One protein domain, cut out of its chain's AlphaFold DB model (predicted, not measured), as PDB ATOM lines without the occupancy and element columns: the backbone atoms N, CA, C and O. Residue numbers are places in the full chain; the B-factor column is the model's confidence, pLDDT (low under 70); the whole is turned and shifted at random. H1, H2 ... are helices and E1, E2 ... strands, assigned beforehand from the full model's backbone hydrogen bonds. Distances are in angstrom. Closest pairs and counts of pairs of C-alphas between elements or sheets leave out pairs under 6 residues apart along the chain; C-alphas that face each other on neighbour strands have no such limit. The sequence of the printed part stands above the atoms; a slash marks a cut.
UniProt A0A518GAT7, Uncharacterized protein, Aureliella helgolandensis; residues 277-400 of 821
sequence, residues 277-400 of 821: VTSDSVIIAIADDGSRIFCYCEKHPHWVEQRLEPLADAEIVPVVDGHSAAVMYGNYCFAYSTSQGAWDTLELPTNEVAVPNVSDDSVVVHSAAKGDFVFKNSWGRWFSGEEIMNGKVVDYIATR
ATOM      1  N   VAL A 277     106.073 164.099  52.856       95.12
ATOM      2  CA  VAL A 277     106.975 162.972  53.105       95.12
ATOM      3  C   VAL A 277     107.269 162.919  54.598       95.12
ATOM      4  O   VAL A 277     107.484 163.955  55.227       95.12
ATOM      5  N   THR A 278     107.243 161.717  55.164       95.81
ATOM      6  CA  THR A 278     107.468 161.450  56.590       95.81
ATOM      7  C   THR A 278     108.645 160.508  56.787       95.81
ATOM      8  O   THR A 278     108.767 159.534  56.044       95.81
ATOM      9  N   SER A 279     109.451 160.767  57.813       94.62
ATOM     10  CA  SER A 279     110.293 159.768  58.480       94.62
ATOM     11  C   SER A 279     109.703 159.446  59.861       94.62
ATOM     12  O   SER A 279     108.606 159.903  60.194       94.62
ATOM     13  N   ASP A 280     110.446 158.698  60.676       91.69
ATOM     14  CA  ASP A 280     110.076 158.375  62.056       91.69
ATOM     15  C   ASP A 280     109.907 159.620  62.946       91.69
ATOM     16  O   ASP A 280     109.067 159.612  63.841       91.69
ATOM     17  N   SER A 281     110.673 160.697  62.708       94.38
ATOM     18  CA  SER A 281     110.695 161.873  63.600       94.38
ATOM     19  C   SER A 281     110.400 163.214  62.925       94.38
ATOM     20  O   SER A 281     110.312 164.239  63.610       94.38
ATOM     21  N   VAL A 282     110.248 163.227  61.594       96.62
ATOM     22  CA  VAL A 282     110.104 164.451  60.793       96.62
ATOM     23  C   VAL A 282     109.027 164.307  59.729       96.62
ATOM     24  O   VAL A 282     108.938 163.289  59.045       96.62
ATOM     25  N   ILE A 283     108.244 165.364  59.535       96.44
ATOM     26  CA  ILE A 283     107.240 165.468  58.477       96.44
ATOM     27  C   ILE A 283     107.503 166.733  57.679       96.44
ATOM     28  O   ILE A 283     107.499 167.824  58.243       96.44
ATOM     29  N   ILE A 284     107.672 166.600  56.365       96.88
ATOM     30  CA  ILE A 284     107.696 167.735  55.443       96.88
ATOM     31  C   ILE A 284     106.368 167.777  54.695       96.88
ATOM     32  O   ILE A 284     105.999 166.811  54.027       96.88
ATOM     33  N   ALA A 285     105.681 168.912  54.763       95.69
ATOM     34  CA  ALA A 285     104.513 169.223  53.951       95.69
ATOM     35  C   ALA A 285     104.840 170.370  52.988       95.69
ATOM     36  O   ALA A 285     105.493 171.342  53.365       95.69
ATOM     37  N   ILE A 286     104.390 170.261  51.742       95.19
ATOM     38  CA  ILE A 286     104.560 171.298  50.719       95.19
ATOM     39  C   ILE A 286     103.208 171.983  50.517       95.19
ATOM     40  O   ILE A 286     102.201 171.297  50.347       95.19
ATOM     41  N   ALA A 287     103.187 173.318  50.549       93.19
ATOM     42  CA  ALA A 287     101.985 174.102  50.277       93.19
ATOM     43  C   ALA A 287     101.508 173.910  48.829       93.19
ATOM     44  O   ALA A 287     102.313 173.673  47.926       93.19
ATOM     45  N   ASP A 288     100.205 174.066  48.588       90.00
ATOM     46  CA  ASP A 288      99.603 173.820  47.266       90.00
ATOM     47  C   ASP A 288     100.142 174.751  46.161       90.00
ATOM     48  O   ASP A 288     100.153 174.387  44.986       90.00
ATOM     49  N   ASP A 289     100.618 175.943  46.526       89.94
ATOM     50  CA  ASP A 289     101.234 176.904  45.606       89.94
ATOM     51  C   ASP A 289     102.719 176.614  45.316       89.94
ATOM     52  O   ASP A 289     103.322 177.281  44.474       89.94
ATOM     53  N   GLY A 290     103.322 175.649  46.020       91.25
ATOM     54  CA  GLY A 290     104.755 175.363  45.967       91.25
ATOM     55  C   GLY A 290     105.645 176.503  46.479       91.25
ATOM     56  O   GLY A 290     106.861 176.430  46.336       91.25
ATOM     57  N   SER A 291     105.078 177.558  47.073       93.81
ATOM     58  CA  SER A 291     105.836 178.721  47.554       93.81
ATOM     59  C   SER A 291     106.306 178.560  48.999       93.81
ATOM     60  O   SER A 291     107.137 179.328  49.482       93.81
ATOM     61  N   ARG A 292     105.770 177.570  49.715       95.38
ATOM     62  CA  ARG A 292     106.065 177.322  51.125       95.38
ATOM     63  C   ARG A 292     106.254 175.840  51.386       95.38
ATOM     64  O   ARG A 292     105.535 174.997  50.850       95.38
ATOM     65  N   ILE A 293     107.209 175.538  52.253       96.56
ATOM     66  CA  ILE A 293     107.388 174.212  52.837       96.56
ATOM     67  C   ILE A 293     107.273 174.332  54.348       96.56
ATOM     68  O   ILE A 293     107.725 175.303  54.951       96.56
ATOM     69  N   PHE A 294     106.651 173.337  54.958       96.56
ATOM     70  CA  PHE A 294     106.468 173.249  56.393       96.56
ATOM     71  C   PHE A 294     107.158 171.987  56.883       96.56
ATOM     72  O   PHE A 294     106.996 170.921  56.287       96.56
ATOM     73  N   CYS A 295     107.912 172.099  57.970       97.00
ATOM     74  CA  CYS A 295     108.478 170.946  58.651       97.00
ATOM     75  C   CYS A 295     107.917 170.844  60.065       97.00
ATOM     76  O   CYS A 295     107.842 171.843  60.779       97.00
ATOM     77  N   TYR A 296     107.536 169.638  60.460       96.56
ATOM     78  CA  TYR A 296     107.195 169.282  61.827       96.56
ATOM     79  C   TYR A 296     108.200 168.251  62.323       96.56
ATOM     80  O   TYR A 296     108.537 167.323  61.587       96.56
ATOM     81  N   CYS A 297     108.647 168.373  63.569       96.38
ATOM     82  CA  CYS A 297     109.411 167.314  64.212       96.38
ATOM     83  C   CYS A 297     108.971 167.106  65.657       96.38
ATOM     84  O   CYS A 297     108.459 168.012  66.306       96.38
ATOM     85  N   GLU A 298     109.194 165.907  66.179       94.31
ATOM     86  CA  GLU A 298     108.745 165.545  67.528       94.31
ATOM     87  C   GLU A 298     109.379 166.422  68.624       94.31
ATOM     88  O   GLU A 298     108.709 166.826  69.574       94.31
ATOM     89  N   LYS A 299     110.662 166.784  68.465       93.69
ATOM     90  CA  LYS A 299     111.401 167.631  69.422       93.69
ATOM     91  C   LYS A 299     110.911 169.078  69.451       93.69
ATOM     92  O   LYS A 299     110.995 169.730  70.489       93.69
ATOM     93  N   HIS A 300     110.403 169.568  68.324       93.25
ATOM     94  CA  HIS A 300     109.843 170.908  68.172       93.25
ATOM     95  C   HIS A 300     108.417 170.750  67.652       93.25
ATOM     96  O   HIS A 300     108.217 170.841  66.441       93.25
ATOM     97  N   PRO A 301     107.427 170.495  68.537       93.31
ATOM     98  CA  PRO A 301     106.068 170.099  68.157       93.31
ATOM     99  C   PRO A 301     105.233 171.279  67.623       93.31
ATOM    100  O   PRO A 301     104.070 171.462  67.976       93.31
ATOM    101  N   HIS A 302     105.840 172.108  66.782       94.00
ATOM    102  CA  HIS A 302     105.252 173.211  66.048       94.00
ATOM    103  C   HIS A 302     105.760 173.165  64.605       94.00
ATOM    104  O   HIS A 302     106.889 172.766  64.331       94.00
ATOM    105  N   TRP A 303     104.911 173.574  63.669       95.88
ATOM    106  CA  TRP A 303     105.282 173.637  62.262       95.88
ATOM    107  C   TRP A 303     106.211 174.823  62.011       95.88
ATOM    108  O   TRP A 303     105.877 175.961  62.345       95.88
ATOM    109  N   VAL A 304     107.364 174.557  61.402       96.88
ATOM    110  CA  VAL A 304     108.343 175.572  61.008       96.88
ATOM    111  C   VAL A 304     108.240 175.797  59.502       96.88
ATOM    112  O   VAL A 304     108.572 174.918  58.703       96.88
ATOM    113  N   GLU A 305     107.760 176.978  59.123       96.94
ATOM    114  CA  GLU A 305     107.616 177.413  57.730       96.94
ATOM    115  C   GLU A 305     108.962 177.875  57.152       96.94
ATOM    116  O   GLU A 305     109.698 178.634  57.785       96.94
ATOM    117  N   GLN A 306     109.241 177.476  55.913       97.50
ATOM    118  CA  GLN A 306     110.274 178.054  55.062       97.50
ATOM    119  C   GLN A 306     109.633 178.522  53.756       97.50
ATOM    120  O   GLN A 306     108.958 177.762  53.057       97.50
ATOM    121  N   ARG A 307     109.858 179.793  53.420       97.00
ATOM    122  CA  ARG A 307     109.393 180.383  52.162       97.00
ATOM    123  C   ARG A 307     110.380 180.071  51.045       97.00
ATOM    124  O   ARG A 307     111.590 180.210  51.228       97.00
ATOM    125  N   LEU A 308     109.840 179.660  49.908       95.88
ATOM    126  CA  LEU A 308     110.543 179.385  48.666       95.88
ATOM    127  C   LEU A 308     110.303 180.548  47.700       95.88
ATOM    128  O   LEU A 308     109.164 180.958  47.473       95.88
ATOM    129  N   GLU A 309     111.369 181.092  47.115       94.19
ATOM    130  CA  GLU A 309     111.222 182.097  46.060       94.19
ATOM    131  C   GLU A 309     110.674 181.430  44.787       94.19
ATOM    132  O   GLU A 309     111.225 180.429  44.344       94.19
ATOM    133  N   PRO A 310     109.591 181.919  44.167       86.31
ATOM    134  CA  PRO A 310     108.991 181.256  43.011       86.31
ATOM    135  C   PRO A 310     109.978 181.200  41.832       86.31
ATOM    136  O   PRO A 310     110.254 182.209  41.183       86.31
ATOM    137  N   LEU A 311     110.492 180.006  41.536       87.25
ATOM    138  CA  LEU A 311     111.289 179.697  40.360       87.25
ATOM    139  C   LEU A 311     110.357 179.004  39.372       87.25
ATOM    140  O   LEU A 311     109.823 177.931  39.658       87.25
ATOM    141  N   ALA A 312     110.151 179.628  38.212       85.25
ATOM    142  CA  ALA A 312     109.336 179.042  37.157       85.25
ATOM    143  C   ALA A 312     109.856 177.630  36.824       85.25
ATOM    144  O   ALA A 312     111.039 177.457  36.534       85.25
ATOM    145  N   ASP A 313     108.961 176.644  36.894       88.25
ATOM    146  CA  ASP A 313     109.181 175.238  36.528       88.25
ATOM    147  C   ASP A 313     110.115 174.407  37.437       88.25
ATOM    148  O   ASP A 313     110.456 173.276  37.083       88.25
ATOM    149  N   ALA A 314     110.515 174.900  38.617       92.12
ATOM    150  CA  ALA A 314     111.323 174.104  39.546       92.12
ATOM    151  C   ALA A 314     110.480 173.041  40.279       92.12
ATOM    152  O   ALA A 314     109.521 173.355  40.984       92.12
ATOM    153  N   GLU A 315     110.857 171.766  40.145       94.25
ATOM    154  CA  GLU A 315     110.244 170.678  40.912       94.25
ATOM    155  C   GLU A 315     110.767 170.666  42.356       94.25
ATOM    156  O   GLU A 315     111.973 170.720  42.593       94.25
ATOM    157  N   ILE A 316     109.846 170.567  43.320       94.88
ATOM    158  CA  ILE A 316     110.163 170.398  44.741       94.88
ATOM    159  C   ILE A 316     110.330 168.904  45.031       94.88
ATOM    160  O   ILE A 316     109.368 168.136  44.903       94.88
ATOM    161  N   VAL A 317     111.534 168.501  45.444       95.94
ATOM    162  CA  VAL A 317     111.880 167.109  45.776       95.94
ATOM    163  C   VAL A 317     112.239 167.010  47.264       95.94
ATOM    164  O   VAL A 317     113.382 167.288  47.638       95.94
ATOM    165  N   PRO A 318     111.274 166.658  48.132       96.56
ATOM    166  CA  PRO A 318     111.527 166.410  49.550       96.56
ATOM    167  C   PRO A 318     112.172 165.034  49.775       96.56
ATOM    168  O   PRO A 318     111.741 164.034  49.201       96.56
ATOM    169  N   VAL A 319     113.177 164.982  50.648       96.88
ATOM    170  CA  VAL A 319     113.871 163.767  51.095       96.88
ATOM    171  C   VAL A 319     114.012 163.831  52.616       96.88
ATOM    172  O   VAL A 319     114.447 164.840  53.164       96.88
ATOM    173  N   VAL A 320     113.630 162.763  53.311       96.75
ATOM    174  CA  VAL A 320     113.683 162.677  54.778       96.75
ATOM    175  C   VAL A 320     114.330 161.361  55.183       96.75
ATOM    176  O   VAL A 320     114.053 160.336  54.564       96.75
ATOM    177  N   ASP A 321     115.171 161.397  56.213       95.44
ATOM    178  CA  ASP A 321     115.710 160.203  56.867       95.44
ATOM    179  C   ASP A 321     115.978 160.506  58.344       95.44
ATOM    180  O   ASP A 321     116.615 161.509  58.672       95.44
ATOM    181  N   GLY A 322     115.446 159.663  59.233       93.12
ATOM    182  CA  GLY A 322     115.611 159.788  60.681       93.12
ATOM    183  C   GLY A 322     115.353 161.200  61.221       93.12
ATOM    184  O   GLY A 322     114.209 161.670  61.198       93.12
ATOM    185  N   HIS A 323     116.403 161.864  61.709       94.25
ATOM    186  CA  HIS A 323     116.390 163.203  62.314       94.25
ATOM    187  C   HIS A 323     116.769 164.360  61.377       94.25
ATOM    188  O   HIS A 323     116.945 165.494  61.846       94.25
ATOM    189  N   SER A 324     116.893 164.108  60.076       94.44
ATOM    190  CA  SER A 324     117.271 165.113  59.088       94.44
ATOM    191  C   SER A 324     116.284 165.138  57.925       94.44
ATOM    192  O   SER A 324     115.730 164.128  57.492       94.44
ATOM    193  N   ALA A 325     116.055 166.336  57.404       97.38
ATOM    194  CA  ALA A 325     115.134 166.581  56.307       97.38
ATOM    195  C   ALA A 325     115.802 167.516  55.306       97.38
ATOM    196  O   ALA A 325     116.453 168.479  55.706       97.38
ATOM    197  N   ALA A 326     115.633 167.248  54.016       98.00
ATOM    198  CA  ALA A 326     116.111 168.104  52.946       98.00
ATOM    199  C   ALA A 326     115.041 168.292  51.868       98.00
ATOM    200  O   ALA A 326     114.267 167.386  51.572       98.00
ATOM    201  N   VAL A 327     115.009 169.466  51.252       97.50
ATOM    202  CA  VAL A 327     114.139 169.777  50.119       97.50
ATOM    203  C   VAL A 327     114.977 170.423  49.029       97.50
ATOM    204  O   VAL A 327     115.560 171.486  49.238       97.50
ATOM    205  N   MET A 328     115.020 169.790  47.857       96.88
ATOM    206  CA  MET A 328     115.574 170.411  46.657       96.88
ATOM    207  C   MET A 328     114.516 171.228  45.943       96.88
ATOM    208  O   MET A 328     113.395 170.755  45.746       96.88
ATOM    209  N   TYR A 329     114.903 172.422  45.511       96.00
ATOM    210  CA  TYR A 329     114.060 173.297  44.720       96.00
ATOM    211  C   TYR A 329     114.920 174.190  43.816       96.00
ATOM    212  O   TYR A 329     115.562 175.147  44.255       96.00
ATOM    213  N   GLY A 330     114.983 173.832  42.530       94.88
ATOM    214  CA  GLY A 330     115.875 174.479  41.566       94.88
ATOM    215  C   GLY A 330     117.348 174.281  41.938       94.88
ATOM    216  O   GLY A 330     117.808 173.151  42.082       94.88
ATOM    217  N   ASN A 331     118.083 175.382  42.092       95.81
ATOM    218  CA  ASN A 331     119.472 175.403  42.558       95.81
ATOM    219  C   ASN A 331     119.598 175.637  44.075       95.81
ATOM    220  O   ASN A 331     120.697 175.899  44.556       95.81
ATOM    221  N   TYR A 332     118.501 175.559  44.830       96.62
ATOM    222  CA  TYR A 332     118.512 175.686  46.284       96.62
ATOM    223  C   TYR A 332     118.275 174.324  46.940       96.62
ATOM    224  O   TYR A 332     117.399 173.562  46.525       96.62
ATOM    225  N   CYS A 333     119.052 174.031  47.980       97.62
ATOM    226  CA  CYS A 333     118.829 172.902  48.873       97.62
ATOM    227  C   CYS A 333     118.541 173.429  50.278       97.62
ATOM    228  O   CYS A 333     119.402 174.036  50.914       97.62
ATOM    229  N   PHE A 334     117.337 173.176  50.773       98.06
ATOM    230  CA  PHE A 334     116.932 173.522  52.132       98.06
ATOM    231  C   PHE A 334     117.127 172.295  53.012       98.06
ATOM    232  O   PHE A 334     116.629 171.232  52.659       98.06
ATOM    233  N   ALA A 335     117.832 172.412  54.132       98.19
ATOM    234  CA  ALA A 335     117.927 171.343  55.125       98.19
ATOM    235  C   ALA A 335     117.347 171.804  56.458       98.19
ATOM    236  O   ALA A 335     117.548 172.945  56.869       98.19
ATOM    237  N   TYR A 336     116.618 170.916  57.124       98.12
ATOM    238  CA  TYR A 336     115.998 171.172  58.415       98.12
ATOM    239  C   TYR A 336     116.725 170.410  59.521       98.12
ATOM    240  O   TYR A 336     116.947 169.201  59.421       98.12
ATOM    241  N   SER A 337     117.063 171.122  60.595       97.19
ATOM    242  CA  SER A 337     117.630 170.552  61.814       97.19
ATOM    243  C   SER A 337     116.530 170.308  62.838       97.19
ATOM    244  O   SER A 337     115.967 171.252  63.390       97.19
ATOM    245  N   THR A 338     116.274 169.044  63.158       96.19
ATOM    246  CA  THR A 338     115.391 168.645  64.266       96.19
ATOM    247  C   THR A 338     115.956 168.987  65.636       96.19
ATOM    248  O   THR A 338     115.201 169.114  66.594       96.19
ATOM    249  N   SER A 339     117.275 169.136  65.778       95.00
ATOM    250  CA  SER A 339     117.865 169.545  67.053       95.00
ATOM    251  C   SER A 339     117.643 171.036  67.314       95.00
ATOM    252  O   SER A 339     117.396 171.430  68.454       95.00
ATOM    253  N   GLN A 340     117.658 171.857  66.261       94.81
ATOM    254  CA  GLN A 340     117.513 173.312  66.359       94.81
ATOM    255  C   GLN A 340     116.110 173.828  66.064       94.81
ATOM    256  O   GLN A 340     115.805 174.958  66.435       94.81
ATOM    257  N   GLY A 341     115.281 173.037  65.387       96.38
ATOM    258  CA  GLY A 341     113.983 173.481  64.896       96.38
ATOM    259  C   GLY A 341     114.104 174.544  63.801       96.38
ATOM    260  O   GLY A 341     113.240 175.408  63.693       96.38
ATOM    261  N   ALA A 342     115.192 174.533  63.023       96.62
ATOM    262  CA  ALA A 342     115.521 175.598  62.078       96.62
ATOM    263  C   ALA A 342     115.920 175.051  60.703       96.62
ATOM    264  O   ALA A 342     116.519 173.978  60.589       96.62
ATOM    265  N   TRP A 343     115.595 175.825  59.666       97.88
ATOM    266  CA  TRP A 343     116.024 175.596  58.291       97.88
ATOM    267  C   TRP A 343     117.347 176.312  58.007       97.88
ATOM    268  O   TRP A 343     117.557 177.433  58.469       97.88
ATOM    269  N   ASP A 344     118.195 175.699  57.184       98.12
ATOM    270  CA  ASP A 344     119.325 176.366  56.542       98.12
ATOM    271  C   ASP A 344     119.317 176.125  55.030       98.12
ATOM    272  O   ASP A 344     118.870 175.082  54.543       98.12
ATOM    273  N   THR A 345     119.807 177.107  54.276       98.00
ATOM    274  CA  THR A 345     119.704 177.132  52.811       98.00
ATOM    275  C   THR A 345     121.081 177.085  52.166       98.00
ATOM    276  O   THR A 345     121.937 177.925  52.436       98.00
ATOM    277  N   LEU A 346     121.273 176.134  51.256       97.75
ATOM    278  CA  LEU A 346     122.443 176.033  50.394       97.75
ATOM    279  C   LEU A 346     122.084 176.485  48.977       97.75
ATOM    280  O   LEU A 346     121.223 175.891  48.332       97.75
ATOM    281  N   GLU A 347     122.784 177.501  48.476       97.12
ATOM    282  CA  GLU A 347     122.687 177.939  47.081       97.12
ATOM    283  C   GLU A 347     123.773 177.271  46.226       97.12
ATOM    284  O   GLU A 347     124.980 177.531  46.356       97.12
ATOM    285  N   LEU A 348     123.327 176.413  45.313       96.75
ATOM    286  CA  LEU A 348     124.165 175.773  44.313       96.75
ATOM    287  C   LEU A 348     124.356 176.698  43.098       96.75
ATOM    288  O   LEU A 348     123.498 177.534  42.788       96.75
ATOM    289  N   PRO A 349     125.484 176.567  42.379       95.62
ATOM    290  CA  PRO A 349     125.708 177.259  41.113       95.62
ATOM    291  C   PRO A 349     124.568 177.046  40.105       95.62
ATOM    292  O   PRO A 349     123.975 175.974  40.017       95.62
ATOM    293  N   THR A 350     124.272 178.076  39.309       92.31
ATOM    294  CA  THR A 350     123.178 178.048  38.330       92.31
ATOM    295  C   THR A 350     123.309 176.854  37.372       92.31
ATOM    296  O   THR A 350     124.359 176.670  36.752       92.31
ATOM    297  N   ASN A 351     122.213 176.108  37.190       88.12
ATOM    298  CA  ASN A 351     122.083 174.878  36.383       88.12
ATOM    299  C   ASN A 351     122.626 173.588  37.012       88.12
ATOM    300  O   ASN A 351     122.663 172.559  36.335       88.12
ATOM    301  N   GLU A 352     123.036 173.613  38.276       92.38
ATOM    302  CA  GLU A 352     123.377 172.394  38.992       92.38
ATOM    303  C   GLU A 352     122.143 171.797  39.673       92.38
ATOM    304  O   GLU A 352     121.507 172.439  40.505       92.38
ATOM    305  N   VAL A 353     121.816 170.556  39.308       85.75
ATOM    306  CA  VAL A 353     120.799 169.750  39.989       85.75
ATOM    307  C   VAL A 353     121.542 168.690  40.788       85.75
ATOM    308  O   VAL A 353     122.026 167.710  40.222       85.75
ATOM    309  N   ALA A 354     121.669 168.910  42.093       89.56
ATOM    310  CA  ALA A 354     122.247 167.934  43.004       89.56
ATOM    311  C   ALA A 354     121.134 167.159  43.717       89.56
ATOM    312  O   ALA A 354     120.085 167.711  44.041       89.56
ATOM    313  N   VAL A 355     121.359 165.867  43.953       93.38
ATOM    314  CA  VAL A 355     120.453 165.037  44.752       93.38
ATOM    315  C   VAL A 355     121.013 164.986  46.175       93.38
ATOM    316  O   VAL A 355     122.148 164.532  46.338       93.38
ATOM    317  N   PRO A 356     120.277 165.456  47.198       97.12
ATOM    318  CA  PRO A 356     120.734 165.397  48.574       97.12
ATOM    319  C   PRO A 356     120.747 163.942  49.028       97.12
ATOM    320  O   PRO A 356     119.750 163.229  48.915       97.12
ATOM    321  N   ASN A 357     121.885 163.509  49.556       97.50
ATOM    322  CA  ASN A 357     122.003 162.250  50.269       97.50
ATOM    323  C   ASN A 357     121.688 162.519  51.743       97.50
ATOM    324  O   ASN A 357     122.525 163.061  52.469       97.50
ATOM    325  N   VAL A 358     120.454 162.225  52.147       97.44
ATOM    326  CA  VAL A 358     119.987 162.387  53.528       97.44
ATOM    327  C   VAL A 358     120.278 161.092  54.285       97.44
ATOM    328  O   VAL A 358     119.929 160.010  53.826       97.44
ATOM    329  N   SER A 359     120.935 161.237  55.427       96.19
ATOM    330  CA  SER A 359     121.150 160.219  56.454       96.19
ATOM    331  C   SER A 359     120.535 160.713  57.763       96.19
ATOM    332  O   SER A 359     120.313 161.916  57.905       96.19
ATOM    333  N   ASP A 360     120.357 159.827  58.740       94.56
ATOM    334  CA  ASP A 360     119.761 160.137  60.049       94.56
ATOM    335  C   ASP A 360     120.207 161.490  60.671       94.56
ATOM    336  O   ASP A 360     119.376 162.346  60.981       94.56
ATOM    337  N   ASP A 361     121.516 161.770  60.765       96.44
ATOM    338  CA  ASP A 361     122.046 163.014  61.371       96.44
ATOM    339  C   ASP A 361     122.692 163.989  60.366       96.44
ATOM    340  O   ASP A 361     123.226 165.031  60.763       96.44
ATOM    341  N   SER A 362     122.702 163.683  59.065       97.31
ATOM    342  CA  SER A 362     123.376 164.551  58.092       97.31
ATOM    343  C   SER A 362     122.785 164.535  56.691       97.31
ATOM    344  O   SER A 362     122.307 163.512  56.215       97.31
ATOM    345  N   VAL A 363     122.878 165.669  56.005       98.06
ATOM    346  CA  VAL A 363     122.568 165.816  54.585       98.06
ATOM    347  C   VAL A 363     123.853 166.165  53.851       98.06
ATOM    348  O   VAL A 363     124.527 167.136  54.199       98.06
ATOM    349  N   VAL A 364     124.188 165.393  52.822       98.06
ATOM    350  CA  VAL A 364     125.345 165.654  51.961       98.06
ATOM    351  C   VAL A 364     124.868 165.990  50.557       98.06
ATOM    352  O   VAL A 364     124.073 165.258  49.969       98.06
ATOM    353  N   VAL A 365     125.364 167.096  50.008       98.00
ATOM    354  CA  VAL A 365     125.068 167.545  48.645       98.00
ATOM    355  C   VAL A 365     126.383 167.706  47.897       98.00
ATOM    356  O   VAL A 365     127.235 168.499  48.295       98.00
ATOM    357  N   HIS A 366     126.551 166.964  46.802       97.12
ATOM    358  CA  HIS A 366     127.731 167.075  45.947       97.12
ATOM    359  C   HIS A 366     127.508 168.137  44.865       97.12
ATOM    360  O   HIS A 366     126.631 167.971  44.016       97.12
ATOM    361  N   SER A 367     128.314 169.201  44.878       96.44
ATOM    362  CA  SER A 367     128.410 170.176  43.788       96.44
ATOM    363  C   SER A 367     129.651 169.893  42.942       96.44
ATOM    364  O   SER A 367     130.780 169.962  43.421       96.44
ATOM    365  N   ALA A 368     129.473 169.666  41.647       94.12
ATOM    366  CA  ALA A 368     130.530 169.539  40.656       94.12
ATOM    367  C   ALA A 368     131.442 170.776  40.589       94.12
ATOM    368  O   ALA A 368     132.602 170.664  40.195       94.12
ATOM    369  N   ALA A 369     130.934 171.959  40.950       94.44
ATOM    370  CA  ALA A 369     131.688 173.209  40.879       94.44
ATOM    371  C   ALA A 369     132.343 173.617  42.207       94.44
ATOM    372  O   ALA A 369     133.430 174.195  42.182       94.44
ATOM    373  N   LYS A 370     131.699 173.355  43.351       94.25
ATOM    374  CA  LYS A 370     132.176 173.793  44.678       94.25
ATOM    375  C   LYS A 370     132.567 172.643  45.621       94.25
ATOM    376  O   LYS A 370     133.034 172.910  46.724       94.25
ATOM    377  N   GLY A 371     132.430 171.391  45.186       96.00
ATOM    378  CA  GLY A 371     132.713 170.202  45.987       96.00
ATOM    379  C   GLY A 371     131.546 169.792  46.887       96.00
ATOM    380  O   GLY A 371     130.392 170.137  46.638       96.00
ATOM    381  N   ASP A 372     131.856 169.025  47.928       97.44
ATOM    382  CA  ASP A 372     130.859 168.522  48.872       97.44
ATOM    383  C   ASP A 372     130.418 169.602  49.860       97.44
ATOM    384  O   ASP A 372     131.242 170.310  50.448       97.44
ATOM    385  N   PHE A 373     129.113 169.673  50.091       98.25
ATOM    386  CA  PHE A 373     128.508 170.400  51.196       98.25
ATOM    387  C   PHE A 373     127.889 169.413  52.169       98.25
ATOM    388  O   PHE A 373     127.197 168.477  51.767       98.25
ATOM    389  N   VAL A 374     128.122 169.640  53.456       98.12
ATOM    390  CA  VAL A 374     127.601 168.807  54.535       98.12
ATOM    391  C   VAL A 374     126.803 169.684  55.484       98.12
ATOM    392  O   VAL A 374     127.305 170.668  56.025       98.12
ATOM    393  N   PHE A 375     125.558 169.299  55.705       98.12
ATOM    394  CA  PHE A 375     124.725 169.766  56.797       98.12
ATOM    395  C   PHE A 375     124.654 168.648  57.826       98.12
ATOM    396  O   PHE A 375     124.360 167.511  57.469       98.12
ATOM    397  N   LYS A 376     124.897 168.942  59.102       97.31
ATOM    398  CA  LYS A 376     124.552 168.008  60.179       97.31
ATOM    399  C   LYS A 376     123.431 168.573  61.012       97.31
ATOM    400  O   LYS A 376     123.422 169.769  61.310       97.31
ATOM    401  N   ASN A 377     122.540 167.705  61.457       96.44
ATOM    402  CA  ASN A 377     121.431 168.089  62.309       96.44
ATOM    403  C   ASN A 377     121.924 168.720  63.623       96.44
ATOM    404  O   ASN A 377     121.361 169.726  64.050       96.44
ATOM    405  N   SER A 378     123.023 168.240  64.211       95.06
ATOM    406  CA  SER A 378     123.668 168.883  65.374       95.06
ATOM    407  C   SER A 378     124.196 170.303  65.096       95.06
ATOM    408  O   SER A 378     124.156 171.167  65.983       95.06
ATOM    409  N   TRP A 379     124.652 170.578  63.870       95.69
ATOM    410  CA  TRP A 379     125.177 171.884  63.453       95.69
ATOM    411  C   TRP A 379     124.080 172.859  63.043       95.69
ATOM    412  O   TRP A 379     124.226 174.051  63.288       95.69
ATOM    413  N   GLY A 380     123.000 172.365  62.431       96.06
ATOM    414  CA  GLY A 380     121.908 173.173  61.877       96.06
ATOM    415  C   GLY A 380     122.349 174.204  60.845       96.06
ATOM    416  O   GLY A 380     121.684 175.218  60.668       96.06
ATOM    417  N   ARG A 381     123.483 173.950  60.184       97.50
ATOM    418  CA  ARG A 381     124.033 174.797  59.133       97.50
ATOM    419  C   ARG A 381     124.826 173.973  58.118       97.50
ATOM    420  O   ARG A 381     125.464 172.985  58.489       97.50
ATOM    421  N   TRP A 382     124.799 174.396  56.859       98.12
ATOM    422  CA  TRP A 382     125.637 173.905  55.773       98.12
ATOM    423  C   TRP A 382     127.080 174.383  55.918       98.12
ATOM    424  O   TRP A 382     127.343 175.567  56.143       98.12
ATOM    425  N   PHE A 383     128.018 173.465  55.702       98.06
ATOM    426  CA  PHE A 383     129.437 173.760  55.554       98.06
ATOM    427  C   PHE A 383     129.959 173.132  54.273       98.06
ATOM    428  O   PHE A 383     129.651 171.982  53.960       98.06
ATOM    429  N   SER A 384     130.779 173.875  53.535       97.75
ATOM    430  CA  SER A 384     131.550 173.276  52.441       97.75
ATOM    431  C   SER A 384     132.686 172.409  52.987       97.75
ATOM    432  O   SER A 384     133.202 172.660  54.078       97.75
ATOM    433  N   GLY A 385     133.134 171.419  52.212       94.38
ATOM    434  CA  GLY A 385     134.286 170.587  52.573       94.38
ATOM    435  C   GLY A 385     135.538 171.410  52.905       94.38
ATOM    436  O   GLY A 385     136.260 171.077  53.840       94.38
ATOM    437  N   GLU A 386     135.758 172.535  52.219       95.81
ATOM    438  CA  GLU A 386     136.855 173.465  52.519       95.81
ATOM    439  C   GLU A 386     136.695 174.141  53.891       95.81
ATOM    440  O   GLU A 386     137.662 174.296  54.632       95.81
ATOM    441  N   GLU A 387     135.479 174.526  54.276       96.69
ATOM    442  CA  GLU A 387     135.218 175.133  55.586       96.69
ATOM    443  C   GLU A 387     135.372 174.147  56.738       96.69
ATOM    444  O   GLU A 387     135.874 174.530  57.798       96.69
ATOM    445  N   ILE A 388     134.987 172.891  56.512       95.75
ATOM    446  CA  ILE A 388     135.212 171.797  57.458       95.75
ATOM    447  C   ILE A 388     136.718 171.597  57.650       95.75
ATOM    448  O   ILE A 388     137.193 171.616  58.783       95.75
ATOM    449  N   MET A 389     137.482 171.503  56.557       92.25
ATOM    450  CA  MET A 389     138.942 171.345  56.608       92.25
ATOM    451  C   MET A 389     139.658 172.532  57.265       92.25
ATOM    452  O   MET A 389     140.688 172.353  57.908       92.25
ATOM    453  N   ASN A 390     139.106 173.738  57.134       94.50
ATOM    454  CA  ASN A 390     139.638 174.949  57.758       94.50
ATOM    455  C   ASN A 390     139.204 175.128  59.225       94.50
ATOM    456  O   ASN A 390     139.483 176.173  59.808       94.50
ATOM    457  N   GLY A 391     138.500 174.158  59.823       93.56
ATOM    458  CA  GLY A 391     138.096 174.201  61.233       93.56
ATOM    459  C   GLY A 391     136.946 175.164  61.548       93.56
ATOM    460  O   GLY A 391     136.604 175.344  62.715       93.56
ATOM    461  N   LYS A 392     136.277 175.746  60.540       95.19
ATOM    462  CA  LYS A 392     135.189 176.719  60.770       95.19
ATOM    463  C   LYS A 392     133.978 176.121  61.484       95.19
ATOM    464  O   LYS A 392     133.193 176.855  62.081       95.19
ATOM    465  N   VAL A 393     133.801 174.801  61.407       95.12
ATOM    466  CA  VAL A 393     132.753 174.091  62.152       95.12
ATOM    467  C   VAL A 393     132.973 174.254  63.654       95.12
ATOM    468  O   VAL A 393     132.025 174.548  64.377       95.12
ATOM    469  N   VAL A 394     134.219 174.123  64.116       91.62
ATOM    470  CA  VAL A 394     134.577 174.269  65.532       91.62
ATOM    471  C   VAL A 394     134.323 175.701  65.989       91.62
ATOM    472  O   VAL A 394     133.656 175.903  67.002       91.62
ATOM    473  N   ASP A 395     134.743 176.690  65.196       92.00
ATOM    474  CA  ASP A 395     134.484 178.107  65.480       92.00
ATOM    475  C   ASP A 395     132.983 178.409  65.566       92.00
ATOM    476  O   ASP A 395     132.525 179.111  66.470       92.00
ATOM    477  N   TYR A 396     132.187 177.858  64.646       94.25
ATOM    478  CA  TYR A 396     130.737 178.029  64.653       94.25
ATOM    479  C   TYR A 396     130.093 177.385  65.886       94.25
ATOM    480  O   TYR A 396     129.267 178.018  66.539       94.25
ATOM    481  N   ILE A 397     130.486 176.160  66.243       90.81
ATOM    482  CA  ILE A 397     129.976 175.476  67.439       90.81
ATOM    483  C   ILE A 397     130.362 176.252  68.706       90.81
ATOM    484  O   ILE A 397     129.523 176.428  69.587       90.81
ATOM    485  N   ALA A 398     131.592 176.765  68.780       90.75
ATOM    486  CA  ALA A 398     132.089 177.522  69.926       90.75
ATOM    487  C   ALA A 398     131.409 178.892  70.086       90.75
ATOM    488  O   ALA A 398     131.218 179.365  71.205       90.75
ATOM    489  N   THR A 399     131.038 179.536  68.976       91.06
ATOM    490  CA  THR A 399     130.394 180.863  68.973       91.06
ATOM    491  C   THR A 399     128.871 180.805  69.017       91.06
ATOM    492  O   THR A 399     128.214 181.845  69.116       91.06
ATOM    493  N   ARG A 400     128.289 179.605  68.959       86.00
ATOM    494  CA  ARG A 400     126.844 179.424  68.933       86.00
ATOM    495  C   ARG A 400     126.233 179.900  70.258       86.00
ATOM    496  O   ARG A 400     126.632 179.415  71.319       86.00
TER     497      ARG A 400
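This is residues 277 to 400 of the 821 residues of an uncharacterized protein of Aureliella helgolandensis (UniProt A0A518GAT7). Three small antiparallel sheets are stacked face to face in turn like slabs, with E4 to E7 in the middle, E1 to E3 over one face of it and E8 to E11 over the other. Two short helices, H1 and H2, make a small cap beyond the last sheet, at one end of the longest axis. The printed part has 124 residues, with eleven named strands followed by two named helices, and is mostly strand. The sheets run in the orders E1 E2 E3, E4 E5 E6 E7 and E8 E9 E10 E11. The whole is compact, with a radius of gyration of the C-alphas of 13.9 A and spans of 41 by 35 by 22 A.

Find C-alpha 282 at (110.104, 164.451, 60.793), where E1, residues 282 to 286, begins. E2 follows at 292 to 297, 16.8 A long, and E3 at 300 to 307, 18.6 A. Next read E4, 316 to 321, from C-alpha 316 at (110.163, 170.398, 44.741); then E5, 324 to 329, E6, 332 to 337, and E7, 342 to 347. Go on to E8, 357 to 359, E9, 362 to 367, E10, 371 to 376, and E11, 381 to 384. H1 holds 385 to 389, and H2 runs from 392 to C-alpha 399 at (130.394, 180.863, 68.973).

Each sheet is a meander, every strand the antiparallel neighbour of the one before. In the first, look at N 285 and O 294, 2.8 A apart, between E1 and E2, and N 304 and O 295, 2.8 A, between E2 and E3. It is face to face with the sheet E4 E5 E6 E7, their best planes 15 degrees apart; the closest C-alphas of E1 and E4 are those of Ile 284 and Pro 318, 7.2 A. In that second sheet, twisted with C-alphas up to 4.3 A off its best plane, N 327 and O 334 of the hairpin E5 and E6 are 2.8 A apart. Its other partner is the sheet E8 E9 E10 E11, at 20 degrees; the C-alphas of Asp 344 in E7 and Arg 381 in E11, the closest of the two strands, are 5.6 A apart. There N 365 and O 373 of E9 and E10 are 2.9 A apart. H1 is on this sheet at a height of 4.6 A, over none of its strands, and H2 only grazes it with residues 392 to 396. In both helices each O i to N i+4 pair is within hydrogen-bond range.

The two C-alphas farthest apart, those of Asp 288 and Asn 390, are 41.4 A apart. The printed part has no cut. The links E3 to E4 and E7 to E8 are short, with 8 and 9 residues; the others are tight. No printed residue is under 70 in pLDDT.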